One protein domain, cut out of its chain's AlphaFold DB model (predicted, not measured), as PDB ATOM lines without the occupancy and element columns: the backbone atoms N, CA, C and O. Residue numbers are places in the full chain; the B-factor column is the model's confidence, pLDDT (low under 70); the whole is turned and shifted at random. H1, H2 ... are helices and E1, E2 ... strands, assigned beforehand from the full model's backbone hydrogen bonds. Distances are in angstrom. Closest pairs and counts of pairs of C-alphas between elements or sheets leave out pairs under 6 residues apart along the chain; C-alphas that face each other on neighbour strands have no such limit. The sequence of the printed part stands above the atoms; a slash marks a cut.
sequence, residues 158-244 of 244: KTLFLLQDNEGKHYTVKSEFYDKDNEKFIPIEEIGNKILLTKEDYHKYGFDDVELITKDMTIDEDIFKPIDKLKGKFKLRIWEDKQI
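What this domain is: This is residues 158 to 244 of the 244 residues of a protein of Clostridium argentinense CDC 2741 (UniProt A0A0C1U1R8). A two-stranded ribbon of E1 and E4, with H1 packed over it, makes one part of the model; the small hairpin E2 and E3 lies toward the other end, with the short helices H2 and H3 touching between ribbon and hairpin. A long unnamed stretch, residues 165 to 198, loops between E1 and H1. The 87 printed residues hold three named helices and four named strands, in the order E1 H1 H2 E2 E3 H3 E4; both two-stranded sheets, E1 - E4 and E2 - E3, are antiparallel. The class is mixed, helices and strands, with 38 residues in named elements, under half; the whole is compact, with a radius of gyration of the C-alphas of 12.8 A and spans of 38 by 30 by 20 A.

How they stand to each other: E1, residues 158 to 164, and E4, residues 235 to 243, are antiparallel neighbours at 160 degrees; N 160 and O 239 are 2.8 A apart, within hydrogen-bond range. The closest C-alphas of E1 and H1, residues 199 to 205, are those of Leu 160 and Tyr 202, 6.1 A apart. H2, residues 210 to 214, touches H3, residues 226 to 229, the closest C-alphas being those of Ile 213 and Pro 226, 4.9 A apart. E2, residues 217 to 219, and E3, residues 222 to 224, form an antiparallel hairpin; N 217 and O 224 are 2.8 A apart, within hydrogen-bond range. H1 and H3 are apart. In H1 every O i to N i+4 pair is within range; H2 has 0 of 1, but 2 of 2 O i to N i+3 pairs, and H3 is too short for an i+4 pair.

Where its parts are: E1 begins at C-alpha 158 (279.237, 148.705, 173.191) and is 19.5 A long. H1 is 10.1 A, H2 8.0 A, E2 6.6 A, E3 6.5 A and H3 5.3 A. E4, 24.7 A, ends at C-alpha 243 (276.640, 144.893, 168.601).

The domain as a whole: The C-alphas of Asp 181 and Ile 244 are the two farthest apart, 41.9 A. The printed part has no cut. The link E1 to H1 is long. Residues 243 to 244 are under 70 in pLDDT.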
ATOM      1  N   LYS A 158     278.648 148.977 171.881       82.25
ATOM      2  CA  LYS A 158     279.237 148.705 173.191       82.25
ATOM      3  C   LYS A 158     280.607 149.364 173.243       82.25
ATOM      4  O   LYS A 158     281.537 148.925 172.573       82.25
ATOM      5  N   THR A 159     280.740 150.388 174.072       87.81
ATOM      6  CA  THR A 159     282.031 151.029 174.326       87.81
ATOM      7  C   THR A 159     282.724 150.335 175.493       87.81
ATOM      8  O   THR A 159     282.136 150.173 176.558       87.81
ATOM      9  N   LEU A 160     283.966 149.911 175.283       92.75
ATOM     10  CA  LEU A 160     284.849 149.344 176.292       92.75
ATOM     11  C   LEU A 160     286.006 150.304 176.543       92.75
ATOM     12  O   LEU A 160     286.584 150.869 175.613       92.75
ATOM     13  N   PHE A 161     286.353 150.454 177.810       96.19
ATOM     14  CA  PHE A 161     287.389 151.342 178.293       96.19
ATOM     15  C   PHE A 161     288.501 150.537 178.951       96.19
ATOM     16  O   PHE A 161     288.258 149.576 179.680       96.19
ATOM     17  N   LEU A 162     289.727 150.974 178.715       97.69
ATOM     18  CA  LEU A 162     290.895 150.667 179.525       97.69
ATOM     19  C   LEU A 162     291.532 151.990 179.942       97.69
ATOM     20  O   LEU A 162     291.354 153.021 179.292       97.69
ATOM     21  N   LEU A 163     292.289 151.967 181.026       97.88
ATOM     22  CA  LEU A 163     293.090 153.103 181.461       97.88
ATOM     23  C   LEU A 163     294.536 152.849 181.046       97.88
ATOM     24  O   LEU A 163     294.996 151.715 181.111       97.88
ATOM     25  N   GLN A 164     295.257 153.875 180.606       97.56
ATOM     26  CA  GLN A 164     296.690 153.777 180.337       97.56
ATOM     27  C   GLN A 164     297.424 154.885 181.083       97.56
ATOM     28  O   GLN A 164     297.007 156.042 181.010       97.56
ATOM     29  N   ASP A 165     298.488 154.542 181.799       96.50
ATOM     30  CA  ASP A 165     299.323 155.522 182.490       96.50
ATOM     31  C   ASP A 165     300.306 156.226 181.527       96.50
ATOM     32  O   ASP A 165     300.287 156.031 180.303       96.50
ATOM     33  N   ASN A 166     301.172 157.074 182.082       95.06
ATOM     34  CA  ASN A 166     302.193 157.793 181.316       95.06
ATOM     35  C   ASN A 166     303.365 156.904 180.862       95.06
ATOM     36  O   ASN A 166     304.087 157.288 179.945       95.06
ATOM     37  N   GLU A 167     303.558 155.738 181.482       94.75
ATOM     38  CA  GLU A 167     304.586 154.752 181.117       94.75
ATOM     39  C   GLU A 167     304.091 153.769 180.042       94.75
ATOM     40  O   GLU A 167     304.864 152.979 179.500       94.75
ATOM     41  N   GLY A 168     302.803 153.835 179.703       95.88
ATOM     42  CA  GLY A 168     302.156 152.991 178.713       95.88
ATOM     43  C   GLY A 168     301.513 151.730 179.284       95.88
ATOM     44  O   GLY A 168     300.931 150.978 178.499       95.88
ATOM     45  N   LYS A 169     301.552 151.510 180.600       97.31
ATOM     46  CA  LYS A 169     300.919 150.357 181.250       97.31
ATOM     47  C   LYS A 169     299.407 150.515 181.240       97.31
ATOM     48  O   LYS A 169     298.888 151.618 181.420       97.31
ATOM     49  N   HIS A 170     298.702 149.408 181.043       98.31
ATOM     50  CA  HIS A 170     297.244 149.388 180.996       98.31
ATOM     51  C   HIS A 170     296.640 148.917 182.314       98.31
ATOM     52  O   HIS A 170     297.194 148.057 182.984       98.31
ATOM     53  N   TYR A 171     295.481 149.466 182.652       98.12
ATOM     54  CA  TYR A 171     294.759 149.227 183.893       98.12
ATOM     55  C   TYR A 171     293.265 149.060 183.606       98.12
ATOM     56  O   TYR A 171     292.736 149.549 182.602       98.12
ATOM     57  N   THR A 172     292.580 148.403 184.533       97.75
ATOM     58  CA  THR A 172     291.123 148.269 184.569       97.75
ATOM     59  C   THR A 172     290.624 148.516 185.989       97.75
ATOM     60  O   THR A 172     291.407 148.455 186.932       97.75
ATOM     61  N   VAL A 173     289.331 148.803 186.141       96.81
ATOM     62  CA  VAL A 173     288.679 148.985 187.453       96.81
ATOM     63  C   VAL A 173     287.956 147.726 187.937       96.81
ATOM     64  O   VAL A 173     287.169 147.778 188.878       96.81
ATOM     65  N   LYS A 174     288.189 146.586 187.281       95.94
ATOM     66  CA  LYS A 174     287.663 145.298 187.736       95.94
ATOM     67  C   LYS A 174     288.339 144.887 189.044       95.94
ATOM     68  O   LYS A 174     289.549 145.053 189.194       95.94
ATOM     69  N   SER A 175     287.556 144.357 189.981       94.62
ATOM     70  CA  SER A 175     287.995 144.069 191.352       94.62
ATOM     71  C   SER A 175     289.167 143.091 191.429       94.62
ATOM     72  O   SER A 175     289.992 143.213 192.322       94.62
ATOM     73  N   GLU A 176     289.292 142.159 190.482       95.25
ATOM     74  CA  GLU A 176     290.404 141.203 190.429       95.25
ATOM     75  C   GLU A 176     291.772 141.848 190.129       95.25
ATOM     76  O   GLU A 176     292.799 141.200 190.301       95.25
ATOM     77  N   PHE A 177     291.799 143.123 189.723       96.62
ATOM     78  CA  PHE A 177     293.018 143.924 189.543       96.62
ATOM     79  C   PHE A 177     293.250 144.920 190.688       96.62
ATOM     80  O   PHE A 177     294.072 145.829 190.555       96.62
ATOM     81  N   TYR A 178     292.524 144.788 191.800       96.81
ATOM     82  CA  TYR A 178     292.765 145.572 193.005       96.81
ATOM     83  C   TYR A 178     293.690 144.813 193.960       96.81
ATOM     84  O   TYR A 178     293.357 143.743 194.462       96.81
ATOM     85  N   ASP A 179     294.857 145.394 194.223       95.38
ATOM     86  CA  ASP A 179     295.793 144.934 195.242       95.38
ATOM     87  C   ASP A 179     295.398 145.567 196.578       95.38
ATOM     88  O   ASP A 179     295.622 146.760 196.811       95.38
ATOM     89  N   LYS A 180     294.758 144.754 197.426       92.62
ATOM     90  CA  LYS A 180     294.236 145.169 198.730       92.62
ATOM     91  C   LYS A 180     295.348 145.568 199.691       92.62
ATOM     92  O   LYS A 180     295.221 146.593 200.354       92.62
ATOM     93  N   ASP A 181     296.439 144.809 199.723       93.88
ATOM     94  CA  ASP A 181     297.549 145.041 200.653       93.88
ATOM     95  C   ASP A 181     298.224 146.394 200.393       93.88
ATOM     96  O   ASP A 181     298.707 147.050 201.315       93.88
ATOM     97  N   ASN A 182     298.234 146.837 199.133       94.56
ATOM     98  CA  ASN A 182     298.823 148.112 198.724       94.56
ATOM     99  C   ASN A 182     297.795 149.208 198.397       94.56
ATOM    100  O   ASN A 182     298.187 150.296 197.948       94.56
ATOM    101  N   GLU A 183     296.507 148.917 198.583       94.94
ATOM    102  CA  GLU A 183     295.362 149.772 198.273       94.94
ATOM    103  C   GLU A 183     295.477 150.488 196.916       94.94
ATOM    104  O   GLU A 183     295.434 151.723 196.818       94.94
ATOM    105  N   LYS A 184     295.700 149.726 195.843       95.81
ATOM    106  CA  LYS A 184     295.868 150.289 194.495       95.81
ATOM    107  C   LYS A 184     295.406 149.325 193.416       95.81
ATOM    108  O   LYS A 184     295.501 148.112 193.571       95.81
ATOM    109  N   PHE A 185     294.993 149.867 192.275       96.75
ATOM    110  CA  PHE A 185     294.878 149.052 191.068       96.75
ATOM    111  C   PHE A 185     296.262 148.736 190.506       96.75
ATOM    112  O   PHE A 185     297.136 149.608 190.444       96.75
ATOM    113  N   ILE A 186     296.453 147.488 190.092       96.94
ATOM    114  CA  ILE A 186     297.694 147.007 189.484       96.94
ATOM    115  C   ILE A 186     297.584 146.974 187.955       96.94
ATOM    116  O   ILE A 186     296.481 146.846 187.414       96.94
ATOM    117  N   PRO A 187     298.708 147.141 187.234       97.56
ATOM    118  CA  PRO A 187     298.705 147.064 185.781       97.56
ATOM    119  C   PRO A 187     298.344 145.652 185.309       97.56
ATOM    120  O   PRO A 187     298.670 144.660 185.955       97.56
ATOM    121  N   ILE A 188     297.716 145.566 184.141       98.31
ATOM    122  CA  ILE A 188     297.385 144.306 183.477       98.31
ATOM    123  C   ILE A 188     298.651 143.785 182.788       98.31
ATOM    124  O   ILE A 188     299.003 144.223 181.687       98.31
ATOM    125  N   GLU A 189     299.354 142.866 183.446       97.31
ATOM    126  CA  GLU A 189     300.664 142.375 183.004       97.31
ATOM    127  C   GLU A 189     300.621 141.747 181.602       97.31
ATOM    128  O   GLU A 189     301.524 141.976 180.796       97.31
ATOM    129  N   GLU A 190     299.547 141.032 181.251       97.38
ATOM    130  CA  GLU A 190     299.459 140.288 179.986       97.38
ATOM    131  C   GLU A 190     299.331 141.183 178.742       97.38
ATOM    132  O   GLU A 190     299.613 140.753 177.615       97.38
ATOM    133  N   ILE A 191     298.899 142.434 178.921       97.06
ATOM    134  CA  ILE A 191     298.867 143.436 177.845       97.06
ATOM    135  C   ILE A 191     299.924 144.528 178.029       97.06
ATOM    136  O   ILE A 191     300.192 145.257 177.074       97.06
ATOM    137  N   GLY A 192     300.565 144.598 179.201       93.69
ATOM    138  CA  GLY A 192     301.735 145.423 179.495       93.69
ATOM    139  C   GLY A 192     301.666 146.808 178.856       93.69
ATOM    140  O   GLY A 192     300.692 147.540 179.040       93.69
ATOM    141  N   ASN A 193     302.674 147.126 178.039       95.31
ATOM    142  CA  ASN A 193     302.794 148.404 177.331       95.31
ATOM    143  C   ASN A 193     302.426 148.309 175.840       95.31
ATOM    144  O   ASN A 193     302.926 149.092 175.029       95.31
ATOM    145  N   LYS A 194     301.589 147.336 175.444       95.75
ATOM    146  CA  LYS A 194     301.180 147.155 174.041       95.75
ATOM    147  C   LYS A 194     300.638 148.463 173.455       95.75
ATOM    148  O   LYS A 194     299.703 149.066 173.973       95.75
ATOM    149  N   ILE A 195     301.204 148.899 172.331       91.06
ATOM    150  CA  ILE A 195     300.743 150.118 171.650       91.06
ATOM    151  C   ILE A 195     299.383 149.861 170.982       91.06
ATOM    152  O   ILE A 195     298.435 150.630 171.178       91.06
ATOM    153  N   LEU A 196     299.285 148.754 170.236       93.81
ATOM    154  CA  LEU A 196     298.046 148.253 169.643       93.81
ATOM    155  C   LEU A 196     297.409 147.208 170.565       93.81
ATOM    156  O   LEU A 196     297.976 146.137 170.770       93.81
ATOM    157  N   LEU A 197     296.224 147.527 171.077       96.31
ATOM    158  CA  LEU A 197     295.356 146.595 171.793       96.31
ATOM    159  C   LEU A 197     294.366 145.969 170.810       96.31
ATOM    160  O   LEU A 197     293.887 146.657 169.902       96.31
ATOM    161  N   THR A 198     294.052 144.691 170.994       95.69
ATOM    162  CA  THR A 198     293.084 143.974 170.156       95.69
ATOM    163  C   THR A 198     291.676 144.040 170.740       95.69
ATOM    164  O   THR A 198     291.478 144.418 171.897       95.69
ATOM    165  N   LYS A 199     290.674 143.626 169.955       93.38
ATOM    166  CA  LYS A 199     289.300 143.448 170.444       93.38
ATOM    167  C   LYS A 199     289.271 142.534 171.675       93.38
ATOM    168  O   LYS A 199     288.595 142.838 172.653       93.38
ATOM    169  N   GLU A 200     290.023 141.439 171.650       95.38
ATOM    170  CA  GLU A 200     290.094 140.466 172.740       95.38
ATOM    171  C   GLU A 200     290.643 141.093 174.027       95.38
ATOM    172  O   GLU A 200     290.102 140.819 175.097       95.38
ATOM    173  N   ASP A 201     291.637 141.986 173.931       97.12
ATOM    174  CA  ASP A 201     292.174 142.709 175.091       97.12
ATOM    175  C   ASP A 201     291.072 143.540 175.779       97.12
ATOM    176  O   ASP A 201     290.877 143.446 176.993       97.12
ATOM    177  N   TYR A 202     290.284 144.306 175.016       96.19
ATOM    178  CA  TYR A 202     289.173 145.088 175.576       96.19
ATOM    179  C   TYR A 202     288.038 144.211 176.097       96.19
ATOM    180  O   TYR A 202     287.469 144.510 177.142       96.19
ATOM    181  N   HIS A 203     287.689 143.127 175.407       92.75
ATOM    182  CA  HIS A 203     286.634 142.226 175.875       92.75
ATOM    183  C   HIS A 203     287.031 141.498 177.163       92.75
ATOM    184  O   HIS A 203     286.181 141.280 178.029       92.75
ATOM    185  N   LYS A 204     288.312 141.144 177.309       96.00
ATOM    186  CA  LYS A 204     288.825 140.467 178.499       96.00
ATOM    187  C   LYS A 204     289.008 141.432 179.665       96.00
ATOM    188  O   LYS A 204     288.536 141.145 180.764       96.00
ATOM    189  N   TYR A 205     289.639 142.580 179.445       97.56
ATOM    190  CA  TYR A 205     290.073 143.459 180.533       97.56
ATOM    191  C   TYR A 205     289.271 144.754 180.651       97.56
ATOM    192  O   TYR A 205     289.209 145.334 181.732       97.56
ATOM    193  N   GLY A 206     288.632 145.204 179.576       95.44
ATOM    194  CA  GLY A 206     287.911 146.469 179.552       95.44
ATOM    195  C   GLY A 206     286.645 146.474 180.409       95.44
ATOM    196  O   GLY A 206     286.038 145.435 180.682       95.44
ATOM    197  N   PHE A 207     286.253 147.674 180.821       93.75
ATOM    198  CA  PHE A 207     284.992 147.973 181.503       93.75
ATOM    199  C   PHE A 207     284.100 148.809 180.577       93.75
ATOM    200  O   PHE A 207     284.607 149.518 179.719       93.75
ATOM    201  N   ASP A 208     282.775 148.714 180.690       88.31
ATOM    202  CA  ASP A 208     281.822 149.273 179.710       88.31
ATOM    203  C   ASP A 208     281.014 150.475 180.223       88.31
ATOM    204  O   ASP A 208     279.958 150.846 179.691       88.31
ATOM    205  N   ASP A 209     281.516 151.103 181.281       85.88
ATOM    206  CA  ASP A 209     280.940 152.309 181.848       85.88
ATOM    207  C   ASP A 209     282.027 153.177 182.476       85.88
ATOM    208  O   ASP A 209     282.597 152.836 183.512       85.88
ATOM    209  N   VAL A 210     282.321 154.311 181.839       89.06
ATOM    210  CA  VAL A 210     283.342 155.238 182.332       89.06
ATOM    211  C   VAL A 210     282.982 155.811 183.702       89.06
ATOM    212  O   VAL A 210     283.884 156.119 184.471       89.06
ATOM    213  N   GLU A 211     281.694 155.892 184.062       87.75
ATOM    214  CA  GLU A 211     281.280 156.408 185.370       87.75
ATOM    215  C   GLU A 211     281.749 155.516 186.524       87.75
ATOM    216  O   GLU A 211     281.904 156.020 187.638       87.75
ATOM    217  N   LEU A 212     282.027 154.227 186.271       89.56
ATOM    218  CA  LEU A 212     282.520 153.295 187.292       89.56
ATOM    219  C   LEU A 212     283.787 153.805 187.963       89.56
ATOM    220  O   LEU A 212     283.951 153.585 189.153       89.56
ATOM    221  N   ILE A 213     284.638 154.551 187.253       93.94
ATOM    222  CA  ILE A 213     285.860 155.102 187.851       93.94
ATOM    223  C   ILE A 213     285.550 156.089 188.991       93.94
ATOM    224  O   ILE A 213     286.368 156.269 189.885       93.94
ATOM    225  N   THR A 214     284.370 156.716 188.976       92.88
ATOM    226  CA  THR A 214     283.946 157.752 189.936       92.88
ATOM    227  C   THR A 214     282.846 157.306 190.900       92.88
ATOM    228  O   THR A 214     282.487 158.068 191.801       92.88
ATOM    229  N   LYS A 215     282.287 156.107 190.709       90.88
ATOM    230  CA  LYS A 215     281.249 155.540 191.576       90.88
ATOM    231  C   LYS A 215     281.887 154.707 192.679       90.88
ATOM    232  O   LYS A 215     282.958 154.139 192.485       90.88
ATOM    233  N   ASP A 216     281.213 154.650 193.823       94.62
ATOM    234  CA  ASP A 216     281.641 153.795 194.923       94.62
ATOM    235  C   ASP A 216     281.601 152.330 194.469       94.62
ATOM    236  O   ASP A 216     280.637 151.877 193.843       94.62
ATOM    237  N   MET A 217     282.661 151.602 194.787       93.12
ATOM    238  CA  MET A 217     282.757 150.160 194.666       93.12
ATOM    239  C   MET A 217     282.999 149.564 196.049       93.12
ATOM    240  O   MET A 217     283.652 150.181 196.894       93.12
ATOM    241  N   THR A 218     282.491 148.356 196.259       93.69
ATOM    242  CA  THR A 218     282.719 147.591 197.483       93.69
ATOM    243  C   THR A 218     283.594 146.390 197.163       93.69
ATOM    244  O   THR A 218     283.253 145.600 196.280       93.69
ATOM    245  N   ILE A 219     284.711 146.256 197.874       91.62
ATOM    246  CA  ILE A 219     285.539 145.048 197.882       91.62
ATOM    247  C   ILE A 219     285.680 144.628 199.344       91.62
ATOM    248  O   ILE A 219     286.222 145.375 200.153       91.62
ATOM    249  N   ASP A 220     285.174 143.442 199.680       88.69
ATOM    250  CA  ASP A 220     285.000 142.979 201.061       88.69
ATOM    251  C   ASP A 220     284.204 143.991 201.912       88.69
ATOM    252  O   ASP A 220     283.023 144.226 201.653       88.69
ATOM    253  N   GLU A 221     284.842 144.586 202.922       90.75
ATOM    254  CA  GLU A 221     284.268 145.590 203.823       90.75
ATOM    255  C   GLU A 221     284.631 147.029 203.405       90.75
ATOM    256  O   GLU A 221     284.068 147.987 203.938       90.75
ATOM    257  N   ASP A 222     285.534 147.196 202.431       90.50
ATOM    258  CA  ASP A 222     286.025 148.502 201.998       90.50
ATOM    259  C   ASP A 222     285.114 149.109 200.926       90.50
ATOM    260  O   ASP A 222     284.787 148.470 199.920       90.50
ATOM    261  N   ILE A 223     284.748 150.382 201.111       95.50
ATOM    262  CA  ILE A 223     283.977 151.180 200.150       95.50
ATOM    263  C   ILE A 223     284.834 152.359 199.693       95.50
ATOM    264  O   ILE A 223     285.267 153.176 200.507       95.50
ATOM    265  N   PHE A 224     285.080 152.463 198.389       96.00
ATOM    266  CA  PHE A 224     285.910 153.521 197.807       96.00
ATOM    267  C   PHE A 224     285.554 153.771 196.340       96.00
ATOM    268  O   PHE A 224     284.896 152.947 195.713       96.00
ATOM    269  N   LYS A 225     286.022 154.875 195.749       96.25
ATOM    270  CA  LYS A 225     285.912 155.102 194.297       96.25
ATOM    271  C   LYS A 225     287.192 154.643 193.608       96.25
ATOM    272  O   LYS A 225     288.275 154.982 194.095       96.25
ATOM    273  N   PRO A 226     287.134 153.941 192.460       96.69
ATOM    274  CA  PRO A 226     288.347 153.466 191.803       96.69
ATOM    275  C   PRO A 226     289.371 154.563 191.500       96.69
ATOM    276  O   PRO A 226     290.572 154.334 191.617       96.69
ATOM    277  N   ILE A 227     288.904 155.767 191.155       95.69
ATOM    278  CA  ILE A 227     289.760 156.928 190.889       95.69
ATOM    279  C   ILE A 227     290.658 157.295 192.077       95.69
ATOM    280  O   ILE A 227     291.788 157.721 191.857       95.69
ATOM    281  N   ASP A 228     290.221 157.050 193.315       95.50
ATOM    282  CA  ASP A 228     291.005 157.339 194.522       95.50
ATOM    283  C   ASP A 228     292.154 156.332 194.717       95.50
ATOM    284  O   ASP A 228     293.151 156.622 195.381       95.50
ATOM    285  N   LYS A 229     292.036 155.143 194.111       95.81
ATOM    286  CA  LYS A 229     293.034 154.059 194.154       95.81
ATOM    287  C   LYS A 229     293.884 153.975 192.875       95.81
ATOM    288  O   LYS A 229     294.819 153.174 192.797       95.81
ATOM    289  N   LEU A 230     293.605 154.825 191.885       93.94
ATOM    290  CA  LEU A 230     294.383 155.004 190.657       93.94
ATOM    291  C   LEU A 230     295.371 156.164 190.836       93.94
ATOM    292  O   LEU A 230     295.090 157.322 190.534       93.94
ATOM    293  N   LYS A 231     296.568 155.854 191.339       86.25
ATOM    294  CA  LYS A 231     297.597 156.860 191.638       86.25
ATOM    295  C   LYS A 231     298.275 157.347 190.354       86.25
ATOM    296  O   LYS A 231     299.159 156.677 189.831       86.25
ATOM    297  N   GLY A 232     297.897 158.527 189.865       87.50
ATOM    298  CA  GLY A 232     298.581 159.194 188.755       87.50
ATOM    299  C   GLY A 232     297.639 159.777 187.708       87.50
ATOM    300  O   GLY A 232     296.449 159.967 187.944       87.50
ATOM    301  N   LYS A 233     298.195 160.096 186.536       91.62
ATOM    302  CA  LYS A 233     297.415 160.530 185.374       91.62
ATOM    303  C   LYS A 233     297.202 159.345 184.449       91.62
ATOM    304  O   LYS A 233     298.160 158.667 184.088       91.62
ATOM    305  N   PHE A 234     295.955 159.162 184.039       95.94
ATOM    306  CA  PHE A 234     295.554 158.118 183.113       95.94
ATOM    307  C   PHE A 234     294.860 158.736 181.909       95.94
ATOM    308  O   PHE A 234     294.142 159.730 182.027       95.94
ATOM    309  N   LYS A 235     295.049 158.116 180.751       95.31
ATOM    310  CA  LYS A 235     294.245 158.363 179.556       95.31
ATOM    311  C   LYS A 235     293.299 157.192 179.326       95.31
ATOM    312  O   LYS A 235     293.654 156.040 179.579       95.31
ATOM    313  N   LEU A 236     292.112 157.495 178.814       96.50
ATOM    314  CA  LEU A 236     291.170 156.473 178.377       96.50
ATOM    315  C   LEU A 236     291.635 155.890 177.042       96.50
ATOM    316  O   LEU A 236     291.911 156.608 176.081       96.50
ATOM    317  N   ARG A 237     291.704 154.566 176.993       96.75
ATOM    318  CA  ARG A 237     291.789 153.769 175.774       96.75
ATOM    319  C   ARG A 237     290.388 153.243 175.502       96.75
ATOM    320  O   ARG A 237     289.757 152.710 176.410       96.75
ATOM    321  N   ILE A 238     289.893 153.451 174.288       95.00
ATOM    322  CA  ILE A 238     288.488 153.232 173.941       95.00
ATOM    323  C   ILE A 238     288.412 152.227 172.798       95.00
ATOM    324  O   ILE A 238     289.147 152.342 171.815       95.00
ATOM    325  N   TRP A 239     287.502 151.270 172.928       93.50
ATOM    326  CA  TRP A 239     287.099 150.365 171.864       93.50
ATOM    327  C   TRP A 239     285.589 150.408 171.691       93.50
ATOM    328  O   TRP A 239     284.847 150.262 172.658       93.50
ATOM    329  N   GLU A 240     285.135 150.581 170.457       90.00
ATOM    330  CA  GLU A 240     283.719 150.560 170.107       90.00
ATOM    331  C   GLU A 240     283.402 149.256 169.376       90.00
ATOM    332  O   GLU A 240     283.820 149.034 168.240       90.00
ATOM    333  N   ASP A 241     282.664 148.373 170.044       82.44
ATOM    334  CA  ASP A 241     282.186 147.116 169.482       82.44
ATOM    335  C   ASP A 241     280.750 147.303 168.988       82.44
ATOM    336  O   ASP A 241     279.825 147.497 169.780       82.44
ATOM    337  N   LYS A 242     280.555 147.262 167.667       79.06
ATOM    338  CA  LYS A 242     279.210 147.258 167.081       79.06
ATOM    339  C   LYS A 242     278.530 145.937 167.430       79.06
ATOM    340  O   LYS A 242     278.987 144.869 167.029       79.06
ATOM    341  N   GLN A 243     277.449 146.021 168.185       68.75
ATOM    342  CA  GLN A 243     276.640 144.893 168.601       68.75
ATOM    343  C   GLN A 243     275.385 144.870 167.737       68.75
ATOM    344  O   GLN A 243     274.464 145.639 167.978       68.75
ATOM    345  N   ILE A 244     275.346 143.931 166.788       60.88
ATOM    346  CA  ILE A 244     274.238 143.724 165.835       60.88
ATOM    347  C   ILE A 244     274.224 144.765 164.708       60.88
ATOM    348  O   ILE A 244     274.352 145.981 164.980       60.88
TER     349      ILE A 244